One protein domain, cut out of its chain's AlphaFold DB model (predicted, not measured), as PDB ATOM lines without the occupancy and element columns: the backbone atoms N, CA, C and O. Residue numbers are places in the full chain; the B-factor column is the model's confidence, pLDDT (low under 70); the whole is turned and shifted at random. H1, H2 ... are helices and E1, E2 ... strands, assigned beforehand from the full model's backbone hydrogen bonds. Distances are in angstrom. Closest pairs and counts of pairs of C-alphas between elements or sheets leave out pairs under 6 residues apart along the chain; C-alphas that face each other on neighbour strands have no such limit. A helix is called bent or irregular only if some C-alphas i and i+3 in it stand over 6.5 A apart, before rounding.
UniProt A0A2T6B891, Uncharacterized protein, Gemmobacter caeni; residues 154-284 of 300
ATOM      1  N   GLY A 154     -10.298  24.865  48.027       92.69
ATOM      2  CA  GLY A 154     -11.212  25.509  48.955       92.69
ATOM      3  C   GLY A 154     -11.828  26.767  48.358       92.69
ATOM      4  O   GLY A 154     -11.411  27.268  47.306       92.69
ATOM      5  N   THR A 155     -12.841  27.292  49.034       94.19
ATOM      6  CA  THR A 155     -13.599  28.443  48.556       94.19
ATOM      7  C   THR A 155     -12.894  29.738  48.950       94.19
ATOM      8  O   THR A 155     -12.737  30.048  50.128       94.19
ATOM      9  N   CYS A 156     -12.487  30.537  47.959       93.19
ATOM     10  CA  CYS A 156     -11.897  31.854  48.210       93.19
ATOM     11  C   CYS A 156     -12.918  32.814  48.842       93.19
ATOM     12  O   CYS A 156     -13.989  33.030  48.275       93.19
ATOM     13  N   SER A 157     -12.534  33.483  49.930       93.19
ATOM     14  CA  SER A 157     -13.371  34.444  50.665       93.19
ATOM     15  C   SER A 157     -13.742  35.719  49.901       93.19
ATOM     16  O   SER A 157     -14.598  36.475  50.344       93.19
ATOM     17  N   CYS A 158     -13.081  35.988  48.771       91.12
ATOM     18  CA  CYS A 158     -13.277  37.213  47.998       91.12
ATOM     19  C   CYS A 158     -14.139  37.009  46.750       91.12
ATOM     20  O   CYS A 158     -15.005  37.826  46.453       91.12
ATOM     21  N   CYS A 159     -13.904  35.926  46.003       89.81
ATOM     22  CA  CYS A 159     -14.616  35.664  44.748       89.81
ATOM     23  C   CYS A 159     -15.495  34.411  44.783       89.81
ATOM     24  O   CYS A 159     -16.095  34.077  43.763       89.81
ATOM     25  N   PHE A 160     -15.532  33.699  45.914       91.31
ATOM     26  CA  PHE A 160     -16.346  32.500  46.145       91.31
ATOM     27  C   PHE A 160     -16.114  31.359  45.143       91.31
ATOM     28  O   PHE A 160     -16.942  30.453  45.016       91.31
ATOM     29  N   ARG A 161     -14.986  31.398  44.421       90.06
ATOM     30  CA  ARG A 161     -14.562  30.349  43.490       90.06
ATOM     31  C   ARG A 161     -13.713  29.317  44.213       90.06
ATOM     32  O   ARG A 161     -12.830  29.669  44.996       90.06
ATOM     33  N   ASP A 162     -13.937  28.061  43.852       90.81
ATOM     34  CA  ASP A 162     -13.123  26.940  44.295       90.81
ATOM     35  C   ASP A 162     -11.718  27.012  43.681       90.81
ATOM     36  O   ASP A 162     -11.543  27.040  42.456       90.81
ATOM     37  N   THR A 163     -10.705  27.084  44.535       91.75
ATOM     38  CA  THR A 163      -9.329  27.433  44.180       91.75
ATOM     39  C   THR A 163      -8.347  26.572  44.964       91.75
ATOM     40  O   THR A 163      -8.623  26.184  46.092       91.75
ATOM     41  N   ALA A 164      -7.181  26.295  44.377       91.62
ATOM     42  CA  ALA A 164      -6.104  25.586  45.061       91.62
ATOM     43  C   ALA A 164      -5.696  26.275  46.377       91.62
ATOM     44  O   ALA A 164      -5.547  27.499  46.426       91.62
ATOM     45  N   VAL A 165      -5.467  25.478  47.413       92.69
ATOM     46  CA  VAL A 165      -4.924  25.915  48.701       92.69
ATOM     47  C   VAL A 165      -3.449  25.528  48.734       92.69
ATOM     48  O   VAL A 165      -3.083  24.427  48.333       92.69
ATOM     49  N   LEU A 166      -2.592  26.464  49.129       90.88
ATOM     50  CA  LEU A 166      -1.160  26.232  49.301       90.88
ATOM     51  C   LEU A 166      -0.908  25.460  50.600       90.88
ATOM     52  O   LEU A 166      -1.689  25.570  51.540       90.88
ATOM     53  N   ASP A 167       0.250  24.811  50.710       88.38
ATOM     54  CA  ASP A 167       0.677  24.110  51.935       88.38
ATOM     55  C   ASP A 167       0.758  25.035  53.166       88.38
ATOM     56  O   ASP A 167       0.743  24.584  54.306       88.38
ATOM     57  N   THR A 168       0.800  26.353  52.951       90.38
ATOM     58  CA  THR A 168       0.719  27.377  54.005       90.38
ATOM     59  C   THR A 168      -0.693  27.575  54.572       90.38
ATOM     60  O   THR A 168      -0.877  28.412  55.454       90.38
ATOM     61  N   GLY A 169      -1.700  26.875  54.041       89.88
ATOM     62  CA  GLY A 169      -3.112  27.009  54.409       89.88
ATOM     63  C   GLY A 169      -3.842  28.186  53.749       89.88
ATOM     64  O   GLY A 169      -5.011  28.416  54.042       89.88
ATOM     65  N   ARG A 170      -3.183  28.941  52.857       92.06
ATOM     66  CA  ARG A 170      -3.752  30.118  52.165       92.06
ATOM     67  C   ARG A 170      -4.161  29.817  50.728       92.06
ATOM     68  O   ARG A 170      -3.645  28.886  50.111       92.06
ATOM     69  N   MET A 171      -5.031  30.647  50.150       92.75
ATOM     70  CA  MET A 171      -5.414  30.503  48.739       92.75
ATOM     71  C   MET A 171      -4.223  30.758  47.799       92.75
ATOM     72  O   MET A 171      -3.537  31.776  47.906       92.75
ATOM     73  N   ALA A 172      -4.015  29.880  46.816       92.31
ATOM     74  CA  ALA A 172      -3.058  30.104  45.731       92.31
ATOM     75  C   ALA A 172      -3.450  31.324  44.881       92.31
ATOM     76  O   ALA A 172      -4.591  31.767  44.911       92.31
ATOM     77  N   HIS A 173      -2.551  31.857  44.054       92.06
ATOM     78  CA  HIS A 173      -2.894  32.933  43.113       92.06
ATOM     79  C   HIS A 173      -3.887  32.461  42.033       92.06
ATOM     80  O   HIS A 173      -3.631  31.485  41.333       92.06
ATOM     81  N   HIS A 174      -5.025  33.151  41.879       85.88
ATOM     82  CA  HIS A 174      -6.156  32.655  41.064       85.88
ATOM     83  C   HIS A 174      -7.029  33.748  40.425       85.88
ATOM     84  O   HIS A 174      -8.167  33.523  39.989       85.88
ATOM     85  N   GLY A 175      -6.504  34.960  40.356       79.75
ATOM     86  CA  GLY A 175      -7.183  36.103  39.769       79.75
ATOM     87  C   GLY A 175      -6.546  37.385  40.257       79.75
ATOM     88  O   GLY A 175      -5.917  37.394  41.310       79.75
ATOM     89  N   TYR A 176      -6.715  38.447  39.487       76.62
ATOM     90  CA  TYR A 176      -6.345  39.802  39.864       76.62
ATOM     91  C   TYR A 176      -7.608  40.624  40.099       76.62
ATOM     92  O   TYR A 176      -8.682  40.288  39.599       76.62
ATOM     93  N   GLU A 177      -7.461  41.726  40.816       66.94
ATOM     94  CA  GLU A 177      -8.481  42.762  40.911       66.94
ATOM     95  C   GLU A 177      -8.117  43.919  39.980       66.94
ATOM     96  O   GLU A 177      -6.945  44.131  39.652       66.94
ATOM     97  N   ARG A 178      -9.129  44.678  39.556       68.62
ATOM     98  CA  ARG A 178      -8.954  45.999  38.944       68.62
ATOM     99  C   ARG A 178      -9.659  47.038  39.808       68.62
ATOM    100  O   ARG A 178     -10.822  47.339  39.540       68.62
ATOM    101  N   PRO A 179      -9.022  47.509  40.890       62.44
ATOM    102  CA  PRO A 179      -9.609  48.536  41.734       62.44
ATOM    103  C   PRO A 179      -9.724  49.857  40.964       62.44
ATOM    104  O   PRO A 179      -8.848  50.183  40.170       62.44
ATOM    105  N   GLY A 180     -10.811  50.595  41.211       65.00
ATOM    106  CA  GLY A 180     -10.992  52.008  40.854       65.00
ATOM    107  C   GLY A 180     -10.367  52.468  39.533       65.00
ATOM    108  O   GLY A 180     -10.873  52.167  38.455       65.00
ATOM    109  N   ASP A 181      -9.271  53.213  39.654       55.88
ATOM    110  CA  ASP A 181      -8.439  53.884  38.640       55.88
ATOM    111  C   ASP A 181      -7.787  52.955  37.594       55.88
ATOM    112  O   ASP A 181      -6.893  53.348  36.846       55.88
ATOM    113  N   GLY A 182      -8.253  51.711  37.493       57.97
ATOM    114  CA  GLY A 182      -7.952  50.814  36.386       57.97
ATOM    115  C   GLY A 182      -6.616  50.089  36.505       57.97
ATOM    116  O   GLY A 182      -6.295  49.300  35.603       57.97
ATOM    117  N   TYR A 183      -5.861  50.285  37.595       60.78
ATOM    118  CA  TYR A 183      -4.669  49.481  37.852       60.78
ATOM    119  C   TYR A 183      -5.064  48.031  38.137       60.78
ATOM    120  O   TYR A 183      -6.103  47.733  38.719       60.78
ATOM    121  N   GLN A 184      -4.230  47.105  37.683       74.88
ATOM    122  CA  GLN A 184      -4.428  45.679  37.886       74.88
ATOM    123  C   GLN A 184      -3.515  45.210  39.017       74.88
ATOM    124  O   GLN A 184      -2.304  45.422  38.956       74.88
ATOM    125  N   SER A 185      -4.077  44.563  40.037       76.88
ATOM    126  CA  SER A 185      -3.267  43.969  41.098       76.88
ATOM    127  C   SER A 185      -2.520  42.727  40.595       76.88
ATOM    128  O   SER A 185      -2.905  42.093  39.609       76.88
ATOM    129  N   ALA A 186      -1.453  42.335  41.296       77.94
ATOM    130  CA  ALA A 186      -0.802  41.050  41.040       77.94
ATOM    131  C   ALA A 186      -1.726  39.865  41.388       77.94
ATOM    132  O   ALA A 186      -1.617  38.796  40.790       77.94
ATOM    133  N   SER A 187      -2.639  40.054  42.352       84.44
ATOM    134  CA  SER A 187      -3.603  39.045  42.790       84.44
ATOM    135  C   SER A 187      -4.782  39.652  43.559       84.44
ATOM    136  O   SER A 187      -4.654  40.744  44.115       84.44
ATOM    137  N   CYS A 188      -5.914  38.946  43.625       87.81
ATOM    138  CA  CYS A 188      -7.039  39.309  44.492       87.81
ATOM    139  C   CYS A 188      -6.658  39.233  45.978       87.81
ATOM    140  O   CYS A 188      -5.767  38.463  46.354       87.81
ATOM    141  N   ALA A 189      -7.361  39.990  46.820       89.38
ATOM    142  CA  ALA A 189      -7.119  40.077  48.259       89.38
ATOM    143  C   ALA A 189      -7.262  38.731  48.991       89.38
ATOM    144  O   ALA A 189      -6.610  38.527  50.019       89.38
ATOM    145  N   GLY A 190      -8.070  37.812  48.442       91.81
ATOM    146  CA  GLY A 190      -8.356  36.494  49.014       91.81
ATOM    147  C   GLY A 190      -7.132  35.592  49.203       91.81
ATOM    148  O   GLY A 190      -7.161  34.709  50.047       91.81
ATOM    149  N   VAL A 191      -6.020  35.834  48.496       93.88
ATOM    150  CA  VAL A 191      -4.771  35.047  48.662       93.88
ATOM    151  C   VAL A 191      -4.088  35.224  50.012       93.88
ATOM    152  O   VAL A 191      -3.181  34.474  50.361       93.88
ATOM    153  N   ARG A 192      -4.493  36.241  50.774       92.81
ATOM    154  CA  ARG A 192      -3.946  36.512  52.106       92.81
ATOM    155  C   ARG A 192      -4.623  35.691  53.198       92.81
ATOM    156  O   ARG A 192      -4.078  35.623  54.294       92.81
ATOM    157  N   PHE A 193      -5.758  35.079  52.881       95.00
ATOM    158  CA  PHE A 193      -6.636  34.404  53.822       95.00
ATOM    159  C   PHE A 193      -6.712  32.902  53.509       95.00
ATOM    160  O   PHE A 193      -6.414  32.484  52.379       95.00
ATOM    161  N   PRO A 194      -7.074  32.077  54.500       94.88
ATOM    162  CA  PRO A 194      -7.436  30.688  54.280       94.88
ATOM    163  C   PRO A 194      -8.773  30.580  53.522       94.88
ATOM    164  O   PRO A 194      -9.486  31.575  53.352       94.88
ATOM    165  N   PRO A 195      -9.125  29.378  53.036       95.12
ATOM    166  CA  PRO A 195     -10.442  29.133  52.459       95.12
ATOM    167  C   PRO A 195     -11.567  29.323  53.489       95.12
ATOM    168  O   PRO A 195     -11.366  29.130  54.689       95.12
ATOM    169  N   LEU A 196     -12.775  29.639  53.011       95.12
ATOM    170  CA  LEU A 196     -13.962  29.850  53.854       95.12
ATOM    171  C   LEU A 196     -14.384  28.611  54.652       95.12
ATOM    172  O   LEU A 196     -15.085  28.722  55.657       95.12
ATOM    173  N   GLU A 197     -13.983  27.422  54.207       93.25
ATOM    174  CA  GLU A 197     -14.149  26.178  54.954       93.25
ATOM    175  C   GLU A 197     -13.306  26.139  56.241       93.25
ATOM    176  O   GLU A 197     -13.638  25.390  57.155       93.25
ATOM    177  N   VAL A 198     -12.230  26.929  56.316       93.19
ATOM    178  CA  VAL A 198     -11.319  27.004  57.469       93.19
ATOM    179  C   VAL A 198     -11.612  28.232  58.333       93.19
ATOM    180  O   VAL A 198     -11.636  28.116  59.555       93.19
ATOM    181  N   SER A 199     -11.825  29.406  57.730       93.50
ATOM    182  CA  SER A 199     -12.139  30.637  58.470       93.50
ATOM    183  C   SER A 199     -12.886  31.660  57.612       93.50
ATOM    184  O   SER A 199     -12.616  31.815  56.420       93.50
ATOM    185  N   THR A 200     -13.792  32.410  58.240       95.50
ATOM    186  CA  THR A 200     -14.508  33.548  57.643       95.50
ATOM    187  C   THR A 200     -13.708  34.850  57.667       95.50
ATOM    188  O   THR A 200     -14.155  35.831  57.073       95.50
ATOM    189  N   GLU A 201     -12.508  34.870  58.265       95.75
ATOM    190  CA  GLU A 201     -11.706  36.091  58.476       95.75
ATOM    191  C   GLU A 201     -11.501  36.914  57.196       95.75
ATOM    192  O   GLU A 201     -11.532  38.144  57.211       95.75
ATOM    193  N   GLY A 202     -11.332  36.243  56.053       94.88
ATOM    194  CA  GLY A 202     -11.110  36.919  54.784       94.88
ATOM    195  C   GLY A 202     -12.365  37.577  54.220       94.88
ATOM    196  O   GLY A 202     -12.251  38.558  53.486       94.88
ATOM    197  N   LEU A 203     -13.547  37.039  54.527       96.19
ATOM    198  CA  LEU A 203     -14.830  37.607  54.114       96.19
ATOM    199  C   LEU A 203     -15.238  38.736  55.058       96.19
ATOM    200  O   LEU A 203     -15.632  39.796  54.586       96.19
ATOM    201  N   GLU A 204     -15.031  38.565  56.363       97.50
ATOM    202  CA  GLU A 204     -15.193  39.627  57.364       97.50
ATOM    203  C   GLU A 204     -14.306  40.835  57.048       97.50
ATOM    204  O   GLU A 204     -14.779  41.973  57.019       97.50
ATOM    205  N   TRP A 205     -13.032  40.599  56.712       96.62
ATOM    206  CA  TRP A 205     -12.128  41.658  56.274       96.62
ATOM    207  C   TRP A 205     -12.636  42.368  55.013       96.62
ATOM    208  O   TRP A 205     -12.522  43.589  54.903       96.62
ATOM    209  N   LEU A 206     -13.204  41.627  54.057       94.69
ATOM    210  CA  LEU A 206     -13.719  42.203  52.816       94.69
ATOM    211  C   LEU A 206     -15.002  43.017  53.041       94.69
ATOM    212  O   LEU A 206     -15.147  44.079  52.431       94.69
ATOM    213  N   VAL A 207     -15.892  42.562  53.930       96.56
ATOM    214  CA  VAL A 207     -17.067  43.317  54.399       96.56
ATOM    215  C   VAL A 207     -16.611  44.626  55.037       96.56
ATOM    216  O   VAL A 207     -17.003  45.699  54.577       96.56
ATOM    217  N   TRP A 208     -15.696  44.559  56.010       96.50
ATOM    218  CA  TRP A 208     -15.140  45.743  56.669       96.50
ATOM    219  C   TRP A 208     -14.488  46.707  55.668       96.50
ATOM    220  O   TRP A 208     -14.850  47.881  55.612       96.50
ATOM    221  N   SER A 209     -13.583  46.219  54.815       94.06
ATOM    222  CA  SER A 209     -12.875  47.060  53.844       94.06
ATOM    223  C   SER A 209     -13.821  47.700  52.824       94.06
ATOM    224  O   SER A 209     -13.557  48.814  52.364       94.06
ATOM    225  N   THR A 210     -14.903  47.010  52.447       93.94
ATOM    226  CA  THR A 210     -15.930  47.557  51.552       93.94
ATOM    227  C   THR A 210     -16.759  48.621  52.265       93.94
ATOM    228  O   THR A 210     -17.007  49.671  51.675       93.94
ATOM    229  N   SER A 211     -17.119  48.391  53.531       96.50
ATOM    230  CA  SER A 211     -17.830  49.358  54.372       96.50
ATOM    231  C   SER A 211     -17.026  50.646  54.574       96.50
ATOM    232  O   SER A 211     -17.560  51.731  54.349       96.50
ATOM    233  N   GLU A 212     -15.733  50.554  54.902       96.25
ATOM    234  CA  GLU A 212     -14.853  51.724  55.061       96.25
ATOM    235  C   GLU A 212     -14.769  52.549  53.770       96.25
ATOM    236  O   GLU A 212     -14.937  53.771  53.782       96.25
ATOM    237  N   ARG A 213     -14.566  51.881  52.625       93.12
ATOM    238  CA  ARG A 213     -14.526  52.554  51.320       93.12
ATOM    239  C   ARG A 213     -15.861  53.217  50.987       93.12
ATOM    240  O   ARG A 213     -15.869  54.357  50.534       93.12
ATOM    241  N   LEU A 214     -16.976  52.530  51.229       95.50
ATOM    242  CA  LEU A 214     -18.314  53.076  51.009       95.50
ATOM    243  C   LEU A 214     -18.580  54.297  51.903       95.50
ATOM    244  O   LEU A 214     -19.161  55.276  51.436       95.50
ATOM    245  N   GLY A 215     -18.139  54.258  53.163       96.19
ATOM    246  CA  GLY A 215     -18.187  55.396  54.082       96.19
ATOM    247  C   GLY A 215     -17.431  56.603  53.527       96.19
ATOM    248  O   GLY A 215     -18.014  57.679  53.394       96.19
ATOM    249  N   ALA A 216     -16.183  56.398  53.101       94.44
ATOM    250  CA  ALA A 216     -15.368  57.444  52.488       94.44
ATOM    251  C   ALA A 216     -15.988  57.993  51.188       94.44
ATOM    252  O   ALA A 216     -15.977  59.201  50.950       94.44
ATOM    253  N   ASP A 217     -16.566  57.136  50.342       94.75
ATOM    254  CA  ASP A 217     -17.210  57.564  49.097       94.75
ATOM    255  C   ASP A 217     -18.485  58.380  49.360       94.75
ATOM    256  O   ASP A 217     -18.714  59.395  48.693       94.75
ATOM    257  N   ARG A 218     -19.287  57.994  50.366       97.19
ATOM    258  CA  ARG A 218     -20.456  58.764  50.824       97.19
ATOM    259  C   ARG A 218     -20.048  60.121  51.386       97.19
ATOM    260  O   ARG A 218     -20.653  61.125  51.014       97.19
ATOM    261  N   GLU A 219     -19.020  60.164  52.232       96.38
ATOM    262  CA  GLU A 219     -18.495  61.408  52.801       96.38
ATOM    263  C   GLU A 219     -18.039  62.357  51.687       96.38
ATOM    264  O   GLU A 219     -18.512  63.493  51.604       96.38
ATOM    265  N   ARG A 220     -17.223  61.859  50.748       93.62
ATOM    266  CA  ARG A 220     -16.763  62.631  49.586       93.62
ATOM    267  C   ARG A 220     -17.930  63.164  48.765       93.62
ATOM    268  O   ARG A 220     -17.943  64.348  48.441       93.62
ATOM    269  N   LEU A 221     -18.909  62.317  48.436       95.62
ATOM    270  CA  LEU A 221     -20.095  62.719  47.676       95.62
ATOM    271  C   LEU A 221     -20.924  63.781  48.416       95.62
ATOM    272  O   LEU A 221     -21.446  64.697  47.777       95.62
ATOM    273  N   SER A 222     -21.032  63.681  49.742       96.19
ATOM    274  CA  SER A 222     -21.766  64.648  50.563       96.19
ATOM    275  C   SER A 222     -21.074  66.016  50.617       96.19
ATOM    276  O   SER A 222     -21.742  67.041  50.504       96.19
ATOM    277  N   GLY A 223     -19.737  66.037  50.652       94.50
ATOM    278  CA  GLY A 223     -18.916  67.251  50.636       94.50
ATOM    279  C   GLY A 223     -18.775  67.915  49.261       94.50
ATOM    280  O   GLY A 223     -17.982  68.842  49.104       94.50
ATOM    281  N   ARG A 224     -19.520  67.470  48.236       94.06
ATOM    282  CA  ARG A 224     -19.376  67.967  46.852       94.06
ATOM    283  C   ARG A 224     -19.499  69.490  46.729       94.06
ATOM    284  O   ARG A 224     -18.828  70.098  45.899       94.06
ATOM    285  N   ASP A 225     -20.367  70.101  47.537       92.69
ATOM    286  CA  ASP A 225     -20.702  71.526  47.443       92.69
ATOM    287  C   ASP A 225     -19.636  72.410  48.122       92.69
ATOM    288  O   ASP A 225     -19.566  73.619  47.873       92.69
ATOM    289  N   GLU A 226     -18.758  71.793  48.918       94.31
ATOM    290  CA  GLU A 226     -17.609  72.407  49.590       94.31
ATOM    291  C   GLU A 226     -16.321  72.303  48.757       94.31
ATOM    292  O   GLU A 226     -15.341  72.999  49.027       94.31
ATOM    293  N   MET A 227     -16.316  71.486  47.697       93.88
ATOM    294  CA  MET A 227     -15.150  71.310  46.833       93.88
ATOM    295  C   MET A 227     -14.746  72.626  46.153       93.88
ATOM    296  O   MET A 227     -15.563  73.329  45.550       93.88
ATOM    297  N   SER A 228     -13.449  72.932  46.202       94.44
ATOM    298  CA  SER A 228     -12.844  74.087  45.527       94.44
ATOM    299  C   SER A 228     -12.095  73.709  44.249       94.44
ATOM    300  O   SER A 228     -11.901  74.563  43.386       94.44
ATOM    301  N   THR A 229     -11.704  72.440  44.104       96.12
ATOM    302  CA  THR A 229     -11.019  71.903  42.923       96.12
ATOM    303  C   THR A 229     -11.475  70.472  42.622       96.12
ATOM    304  O   THR A 229     -11.865  69.738  43.531       96.12
ATOM    305  N   ILE A 230     -11.439  70.072  41.347       94.50
ATOM    306  CA  ILE A 230     -11.696  68.691  40.906       94.50
ATOM    307  C   ILE A 230     -10.628  68.279  39.897       94.50
ATOM    308  O   ILE A 230     -10.437  68.964  38.890       94.50
ATOM    309  N   THR A 231      -9.978  67.140  40.134       93.44
ATOM    310  CA  THR A 231      -9.079  66.499  39.166       93.44
ATOM    311  C   THR A 231      -9.846  65.492  38.308       93.44
ATOM    312  O   THR A 231     -10.628  64.699  38.828       93.44
ATOM    313  N   TYR A 232      -9.634  65.525  36.992       89.75
ATOM    314  CA  TYR A 232     -10.276  64.653  36.008       89.75
ATOM    315  C   TYR A 232      -9.311  64.295  34.871       89.75
ATOM    316  O   TYR A 232      -8.323  64.991  34.643       89.75
ATOM    317  N   GLU A 233      -9.598  63.225  34.132       90.06
ATOM    318  CA  GLU A 233      -8.815  62.842  32.954       90.06
ATOM    319  C   GLU A 233      -9.361  63.510  31.685       90.06
ATOM    320  O   GLU A 233     -10.549  63.416  31.369       90.06
ATOM    321  N   ALA A 234      -8.485  64.173  30.933       88.19
ATOM    322  CA  ALA A 234      -8.794  64.776  29.643       88.19
ATOM    323  C   ALA A 234      -8.073  64.032  28.512       88.19
ATOM    324  O   ALA A 234      -6.915  63.636  28.651       88.19
ATOM    325  N   HIS A 235      -8.740  63.872  27.367       85.88
ATOM    326  CA  HIS A 235      -8.102  63.350  26.161       85.88
ATOM    327  C   HIS A 235      -7.329  64.454  25.438       85.88
ATOM    328  O   HIS A 235      -7.918  65.376  24.876       85.88
ATOM    329  N   GLU A 236      -6.010  64.313  25.368       88.50
ATOM    330  CA  GLU A 236      -5.118  65.217  24.647       88.50
ATOM    331  C   GLU A 236      -4.236  64.417  23.692       88.50
ATOM    332  O   GLU A 236      -3.498  63.523  24.103       88.50
ATOM    333  N   LYS A 237      -4.315  64.721  22.388       88.94
ATOM    334  CA  LYS A 237      -3.512  64.057  21.337       88.94
ATOM    335  C   LYS A 237      -3.552  62.517  21.425       88.94
ATOM    336  O   LYS A 237      -2.537  61.849  21.244       88.94
ATOM    337  N   GLY A 238      -4.728  61.961  21.732       89.06
ATOM    338  CA  GLY A 238      -4.946  60.515  21.854       89.06
ATOM    339  C   GLY A 238      -4.486  59.885  23.176       89.06
ATOM    340  O   GLY A 238      -4.488  58.662  23.274       89.06
ATOM    341  N   LYS A 239      -4.106  60.677  24.187       87.00
ATOM    342  CA  LYS A 239      -3.696  60.199  25.520       87.00
ATOM    343  C   LYS A 239      -4.596  60.774  26.615       87.00
ATOM    344  O   LYS A 239      -5.081  61.891  26.469       87.00
ATOM    345  N   LEU A 240      -4.794  60.023  27.698       88.12
ATOM    346  CA  LEU A 240      -5.438  60.511  28.920       88.12
ATOM    347  C   LEU A 240      -4.410  61.281  29.757       88.12
ATOM    348  O   LEU A 240      -3.311  60.777  29.997       88.12
ATOM    349  N   VAL A 241      -4.744  62.508  30.156       91.31
ATOM    350  CA  VAL A 241      -3.883  63.387  30.961       91.31
ATOM    351  C   VAL A 241      -4.691  63.947  32.136       91.31
ATOM    352  O   VAL A 241      -5.803  64.437  31.910       91.31
ATOM    353  N   PRO A 242      -4.171  63.917  33.377       92.44
ATOM    354  CA  PRO A 242      -4.855  64.512  34.517       92.44
ATOM    355  C   PRO A 242      -4.876  66.042  34.400       92.44
ATOM    356  O   PRO A 242      -3.855  66.688  34.155       92.44
ATOM    357  N   ARG A 243      -6.051  66.630  34.602       92.75
ATOM    358  CA  ARG A 243      -6.296  68.074  34.657       92.75
ATOM    359  C   ARG A 243      -7.066  68.411  35.920       92.75
ATOM    360  O   ARG A 243      -7.847  67.601  36.400       92.75
ATOM    361  N   THR A 244      -6.880  69.624  36.418       96.25
ATOM    362  CA  THR A 244      -7.625  70.148  37.565       96.25
ATOM    363  C   THR A 244      -8.411  71.374  37.122       96.25
ATOM    364  O   THR A 244      -7.888  72.181  36.358       96.25
ATOM    365  N   VAL A 245      -9.659  71.485  37.573       95.94
ATOM    366  CA  VAL A 245     -10.503  72.676  37.407       95.94
ATOM    367  C   VAL A 245     -10.844  73.243  38.779       95.94
ATOM    368  O   VAL A 245     -11.177  72.484  39.694       95.94
ATOM    369  N   SER A 246     -10.759  74.561  38.923       97.12
ATOM    370  CA  SER A 246     -11.107  75.277  40.154       97.12
ATOM    371  C   SER A 246     -12.544  75.796  40.111       97.12
ATOM    372  O   SER A 246     -13.122  76.040  39.047       97.12
ATOM    373  N   ARG A 247     -13.149  75.999  41.281       95.44
ATOM    374  CA  ARG A 247     -14.502  76.551  41.389       95.44
ATOM    375  C   ARG A 247     -14.565  77.954  40.784       95.44
ATOM    376  O   ARG A 247     -13.798  78.833  41.155       95.44
ATOM    377  N   GLY A 248     -15.518  78.157  39.874       93.81
ATOM    378  CA  GLY A 248     -15.700  79.415  39.142       93.81
ATOM    379  C   GLY A 248     -15.024  79.456  37.768       93.81
ATOM    380  O   GLY A 248     -15.354  80.334  36.976       93.81
ATOM    381  N   GLU A 249     -14.152  78.497  37.445       95.19
ATOM    382  CA  GLU A 249     -13.566  78.374  36.107       95.19
ATOM    383  C   GLU A 249     -14.569  77.820  35.082       95.19
ATOM    384  O   GLU A 249     -15.540  77.120  35.410       95.19
ATOM    385  N   GLU A 250     -14.315  78.109  33.803       94.31
ATOM    386  CA  GLU A 250     -15.107  77.569  32.702       94.31
ATOM    387  C   GLU A 250     -15.077  76.033  32.722       94.31
ATOM    388  O   GLU A 250     -14.032  75.391  32.788       94.31
ATOM    389  N   GLY A 251     -16.258  75.416  32.670       92.81
ATOM    390  CA  GLY A 251     -16.389  73.960  32.699       92.81
ATOM    391  C   GLY A 251     -16.492  73.337  34.095       92.81
ATOM    392  O   GLY A 251     -16.806  72.146  34.151       92.81
ATOM    393  N   TRP A 252     -16.360  74.104  35.192       96.25
ATOM    394  CA  TRP A 252     -16.551  73.620  36.573       96.25
ATOM    395  C   TRP A 252     -17.815  72.765  36.726       96.25
ATOM    396  O   TRP A 252     -17.742  71.586  37.060       96.25
ATOM    397  N   TYR A 253     -18.985  73.313  36.382       95.69
ATOM    398  CA  TYR A 253     -20.261  72.604  36.533       95.69
ATOM    399  C   TYR A 253     -20.372  71.353  35.655       95.69
ATOM    400  O   TYR A 253     -21.102  70.423  35.995       95.69
ATOM    401  N   ARG A 254     -19.674  71.307  34.514       95.25
ATOM    402  CA  ARG A 254     -19.644  70.114  33.657       95.25
ATOM    403  C   ARG A 254     -18.832  69.006  34.323       95.25
ATOM    404  O   ARG A 254     -19.308  67.874  34.368       95.25
ATOM    405  N   VAL A 255     -17.647  69.340  34.834       95.38
ATOM    406  CA  VAL A 255     -16.760  68.391  35.522       95.38
ATOM    407  C   VAL A 255     -17.384  67.925  36.835       95.38
ATOM    408  O   VAL A 255     -17.448  66.722  37.062       95.38
ATOM    409  N   LEU A 256     -17.948  68.837  37.634       95.88
ATOM    410  CA  LEU A 256     -18.660  68.507  38.869       95.88
ATOM    411  C   LEU A 256     -19.798  67.517  38.611       95.88
ATOM    412  O   LEU A 256     -19.852  66.489  39.268       95.88
ATOM    413  N   ARG A 257     -20.650  67.741  37.597       95.75
ATOM    414  CA  ARG A 257     -21.712  66.779  37.244       95.75
ATOM    415  C   ARG A 257     -21.173  65.398  36.864       95.75
ATOM    416  O   ARG A 257     -21.788  64.396  37.216       95.75
ATOM    417  N   ALA A 258     -20.074  65.334  36.111       93.88
ATOM    418  CA  ALA A 258     -19.461  64.061  35.731       93.88
ATOM    419  C   ALA A 258     -18.883  63.331  36.953       93.88
ATOM    420  O   ALA A 258     -19.139  62.143  37.136       93.88
ATOM    421  N   TRP A 259     -18.177  64.064  37.815       95.00
ATOM    422  CA  TRP A 259     -17.644  63.559  39.074       95.00
ATOM    423  C   TRP A 259     -18.758  63.075  40.013       95.00
ATOM    424  O   TRP A 259     -18.664  61.978  40.553       95.00
ATOM    425  N   THR A 260     -19.859  63.824  40.138       95.88
ATOM    426  CA  THR A 260     -21.019  63.432  40.953       95.88
ATOM    427  C   THR A 260     -21.604  62.110  40.469       95.88
ATOM    428  O   THR A 260     -21.759  61.204  41.275       95.88
ATOM    429  N   ARG A 261     -21.832  61.946  39.158       95.12
ATOM    430  CA  ARG A 261     -22.323  60.674  38.594       95.12
ATOM    431  C   ARG A 261     -21.377  59.505  38.863       95.12
ATOM    432  O   ARG A 261     -21.830  58.402  39.150       95.12
ATOM    433  N   MET A 262     -20.068  59.737  38.750       93.31
ATOM    434  CA  MET A 262     -19.051  58.729  39.050       93.31
ATOM    435  C   MET A 262     -19.120  58.296  40.520       93.31
ATOM    436  O   MET A 262     -19.126  57.101  40.801       93.31
ATOM    437  N   MET A 263     -19.215  59.252  41.446       94.81
ATOM    438  CA  MET A 263     -19.307  58.968  42.879       94.81
ATOM    439  C   MET A 263     -20.641  58.323  43.269       94.81
ATOM    440  O   MET A 263     -20.641  57.363  44.028       94.81
ATOM    441  N   GLU A 264     -21.770  58.777  42.715       96.62
ATOM    442  CA  GLU A 264     -23.083  58.135  42.900       96.62
ATOM    443  C   GLU A 264     -23.048  56.667  42.455       96.62
ATOM    444  O   GLU A 264     -23.534  55.784  43.161       96.62
ATOM    445  N   HIS A 265     -22.417  56.387  41.311       94.19
ATOM    446  CA  HIS A 265     -22.217  55.023  40.834       94.19
ATOM    447  C   HIS A 265     -21.300  54.204  41.759       94.19
ATOM    448  O   HIS A 265     -21.575  53.024  41.999       94.19
ATOM    449  N   ALA A 266     -20.223  54.801  42.284       92.00
ATOM    450  CA  ALA A 266     -19.326  54.148  43.239       92.00
ATOM    451  C   ALA A 266     -20.062  53.766  44.533       92.00
ATOM    452  O   ALA A 266     -20.002  52.606  44.939       92.00
ATOM    453  N   VAL A 267     -20.842  54.694  45.102       96.12
ATOM    454  CA  VAL A 267     -21.689  54.454  46.281       96.12
ATOM    455  C   VAL A 267     -22.697  53.340  46.006       96.12
ATOM    456  O   VAL A 267     -22.732  52.361  46.744       96.12
ATOM    457  N   GLN A 268     -23.447  53.414  44.902       95.81
ATOM    458  CA  GLN A 268     -24.433  52.386  44.547       95.81
ATOM    459  C   GLN A 268     -23.798  50.998  44.359       95.81
ATOM    460  O   GLN A 268     -24.377  49.979  44.739       95.81
ATOM    461  N   THR A 269     -22.619  50.936  43.738       92.62
ATOM    462  CA  THR A 269     -21.896  49.673  43.539       92.62
ATOM    463  C   THR A 269     -21.388  49.124  44.869       92.62
ATOM    464  O   THR A 269     -21.540  47.931  45.124       92.62
ATOM    465  N   GLY A 270     -20.833  49.988  45.723       94.38
ATOM    466  CA  GLY A 270     -20.376  49.634  47.062       94.38
ATOM    467  C   GLY A 270     -21.507  49.111  47.946       94.38
ATOM    468  O   GLY A 270     -21.322  48.095  48.602       94.38
ATOM    469  N   GLU A 271     -22.690  49.728  47.899       97.06
ATOM    470  CA  GLU A 271     -23.887  49.269  48.622       97.06
ATOM    471  C   GLU A 271     -24.313  47.865  48.199       97.06
ATOM    472  O   GLU A 271     -24.480  46.990  49.044       97.06
ATOM    473  N   ARG A 272     -24.435  47.619  46.888       95.75
ATOM    474  CA  ARG A 272     -24.789  46.286  46.371       95.75
ATOM    475  C   ARG A 272     -23.733  45.240  46.707       95.75
ATOM    476  O   ARG A 272     -24.072  44.091  46.966       95.75
ATOM    477  N   GLN A 273     -22.457  45.621  46.650       93.88
ATOM    478  CA  GLN A 273     -21.366  44.720  46.996       93.88
ATOM    479  C   GLN A 273     -21.402  44.377  48.487       93.88
ATOM    480  O   GLN A 273     -21.264  43.208  48.823       93.88
ATOM    481  N   LEU A 274     -21.600  45.368  49.358       96.25
ATOM    482  CA  LEU A 274     -21.673  45.158  50.799       96.25
ATOM    483  C   LEU A 274     -22.853  44.251  51.168       96.25
ATOM    484  O   LEU A 274     -22.624  43.237  51.814       96.25
ATOM    485  N   ASP A 275     -24.054  44.531  50.649       96.62
ATOM    486  CA  ASP A 275     -25.252  43.695  50.845       96.62
ATOM    487  C   ASP A 275     -25.010  42.237  50.424       96.62
ATOM    488  O   ASP A 275     -25.308  41.294  51.158       96.62
ATOM    489  N   HIS A 276     -24.387  42.034  49.258       94.69
ATOM    490  CA  HIS A 276     -24.035  40.694  48.797       94.69
ATOM    491  C   HIS A 276     -23.049  39.990  49.740       94.69
ATOM    492  O   HIS A 276     -23.258  38.823  50.066       94.69
ATOM    493  N   LEU A 277     -21.986  40.674  50.167       95.56
ATOM    494  CA  LEU A 277     -20.948  40.091  51.020       95.56
ATOM    495  C   LEU A 277     -21.465  39.776  52.428       95.56
ATOM    496  O   LEU A 277     -21.154  38.710  52.954       95.56
ATOM    497  N   GLU A 278     -22.262  40.667  53.017       96.69
ATOM    498  CA  GLU A 278     -22.905  40.452  54.318       96.69
ATOM    499  C   GLU A 278     -23.854  39.253  54.262       96.69
ATOM    500  O   GLU A 278     -23.804  38.381  55.129       96.69
ATOM    501  N   LYS A 279     -24.644  39.141  53.188       96.31
ATOM    502  CA  LYS A 279     -25.522  37.991  52.970       96.31
ATOM    503  C   LYS A 279     -24.748  36.688  52.787       96.31
ATOM    504  O   LYS A 279     -25.147  35.665  53.343       96.31
ATOM    505  N   GLU A 280     -23.670  36.686  52.003       94.69
ATOM    506  CA  GLU A 280     -22.820  35.498  51.864       94.69
ATOM    507  C   GLU A 280     -22.202  35.114  53.210       94.69
ATOM    508  O   GLU A 280     -22.169  33.930  53.523       94.69
ATOM    509  N   LEU A 281     -21.776  36.081  54.031       95.19
ATOM    510  CA  LEU A 281     -21.219  35.820  55.360       95.19
ATOM    511  C   LEU A 281     -22.258  35.206  56.305       95.19
ATOM    512  O   LEU A 281     -21.976  34.202  56.955       95.19
ATOM    513  N   GLU A 282     -23.468  35.767  56.350       95.25
ATOM    514  CA  GLU A 282     -24.563  35.271  57.192       95.25
ATOM    515  C   GLU A 282     -25.020  33.866  56.777       95.25
ATOM    516  O   GLU A 282     -25.277  32.995  57.612       95.25
ATOM    517  N   THR A 283     -25.127  33.635  55.468       93.69
ATOM    518  CA  THR A 283     -25.672  32.389  54.915       93.69
ATOM    519  C   THR A 283     -24.607  31.348  54.595       93.69
ATOM    520  O   THR A 283     -24.951  30.260  54.124       93.69
ATOM    521  N   TRP A 284     -23.330  31.644  54.869       91.56
ATOM    522  CA  TRP A 284     -22.231  30.759  54.515       91.56
ATOM    523  C   TRP A 284     -22.412  29.372  55.132       91.56
ATOM    524  O   TRP A 284     -22.634  29.176  56.333       91.56
TER     525      TRP A 284
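This is residues 154 to 284 of the 300 residues of an uncharacterized protein of Gemmobacter caeni (UniProt A0A2T6B891). Two long helices, H2 and H3, lie side by side and run opposite ways, making the long axis; from one side of this pair rises the hairpin of E2 and E3 at one end, and over the other end, on that same side, lies a part rich in loops with E1 and H1. The loop around residues 177 to 183 reaches from that part back toward the hairpin. The printed part has 131 residues, with three named strands and three named helices in the order E1, H1, H2, E2, E3, H3; E2 and E3 make an antiparallel sheet of two strands, and the class is mixed, helices and strands. The whole is loose, with a radius of gyration of the C-alphas of 18.9 A, and flat, spanning 58 by 34 by 17 A.

E1, residues 162 to 164, pairs with no named strand, but its residues 162 to 163 pair antiparallel with residues 154 to 155. H1, residues 189 to 192, is apart from E1. H2, residues 201 to 226, is close to H1 but not clearly touching it; the closest C-alphas, of Gly 190 and Gly 202, are 6.4 A apart. E2, residues 229 to 236, bends by 52 degrees at residue 233. E3, residues 239 to 246, forms a hairpin with E2, antiparallel at 151 degrees; N 232 and O 243 are within hydrogen-bond range at 2.8 A, as are N 241 and O 234 at 2.9 A. H3, residues 252 to 283, touches H2 at a shallow tilt of 24 degrees, opposite ways; the closest C-alphas, of Leu 214 and Gly 270, are 5.6 A apart. The closest C-alphas of E2 and H3, of Ile 230 and Leu 256, are 7.3 A apart. Among the pairs that are apart are H1 and H3, and H2 and E3. Every O i to N i+4 pair of H3 is within hydrogen-bond range, 19 of 22 in H2, and H1 is too short for such a pair.

E1 begins at C-alpha 162, (-13.123, 26.940, 44.295). H1 is neither bent nor irregular, but only just: C-alphas 189 and 192 are 6.1 A apart. H2 measures 37.9 A from C-alpha 201 at (-11.706, 36.091, 58.476) to C-alpha 226, and is irregular, with C-alphas 222 and 225 7.6 A apart. E2 measures 20.3 A and E3 22.3 A. H3 measures 46.0 A and ends at C-alpha 283, (-25.672, 32.389, 54.915).

The two C-alphas farthest apart, of Asp 167 and Gly 248, are 59.1 A apart. The printed part has no cut. The link from E1 to H1, 24 residues, is long. The mean pLDDT of the printed part is 91.3; residues 177 to 183 are under 70.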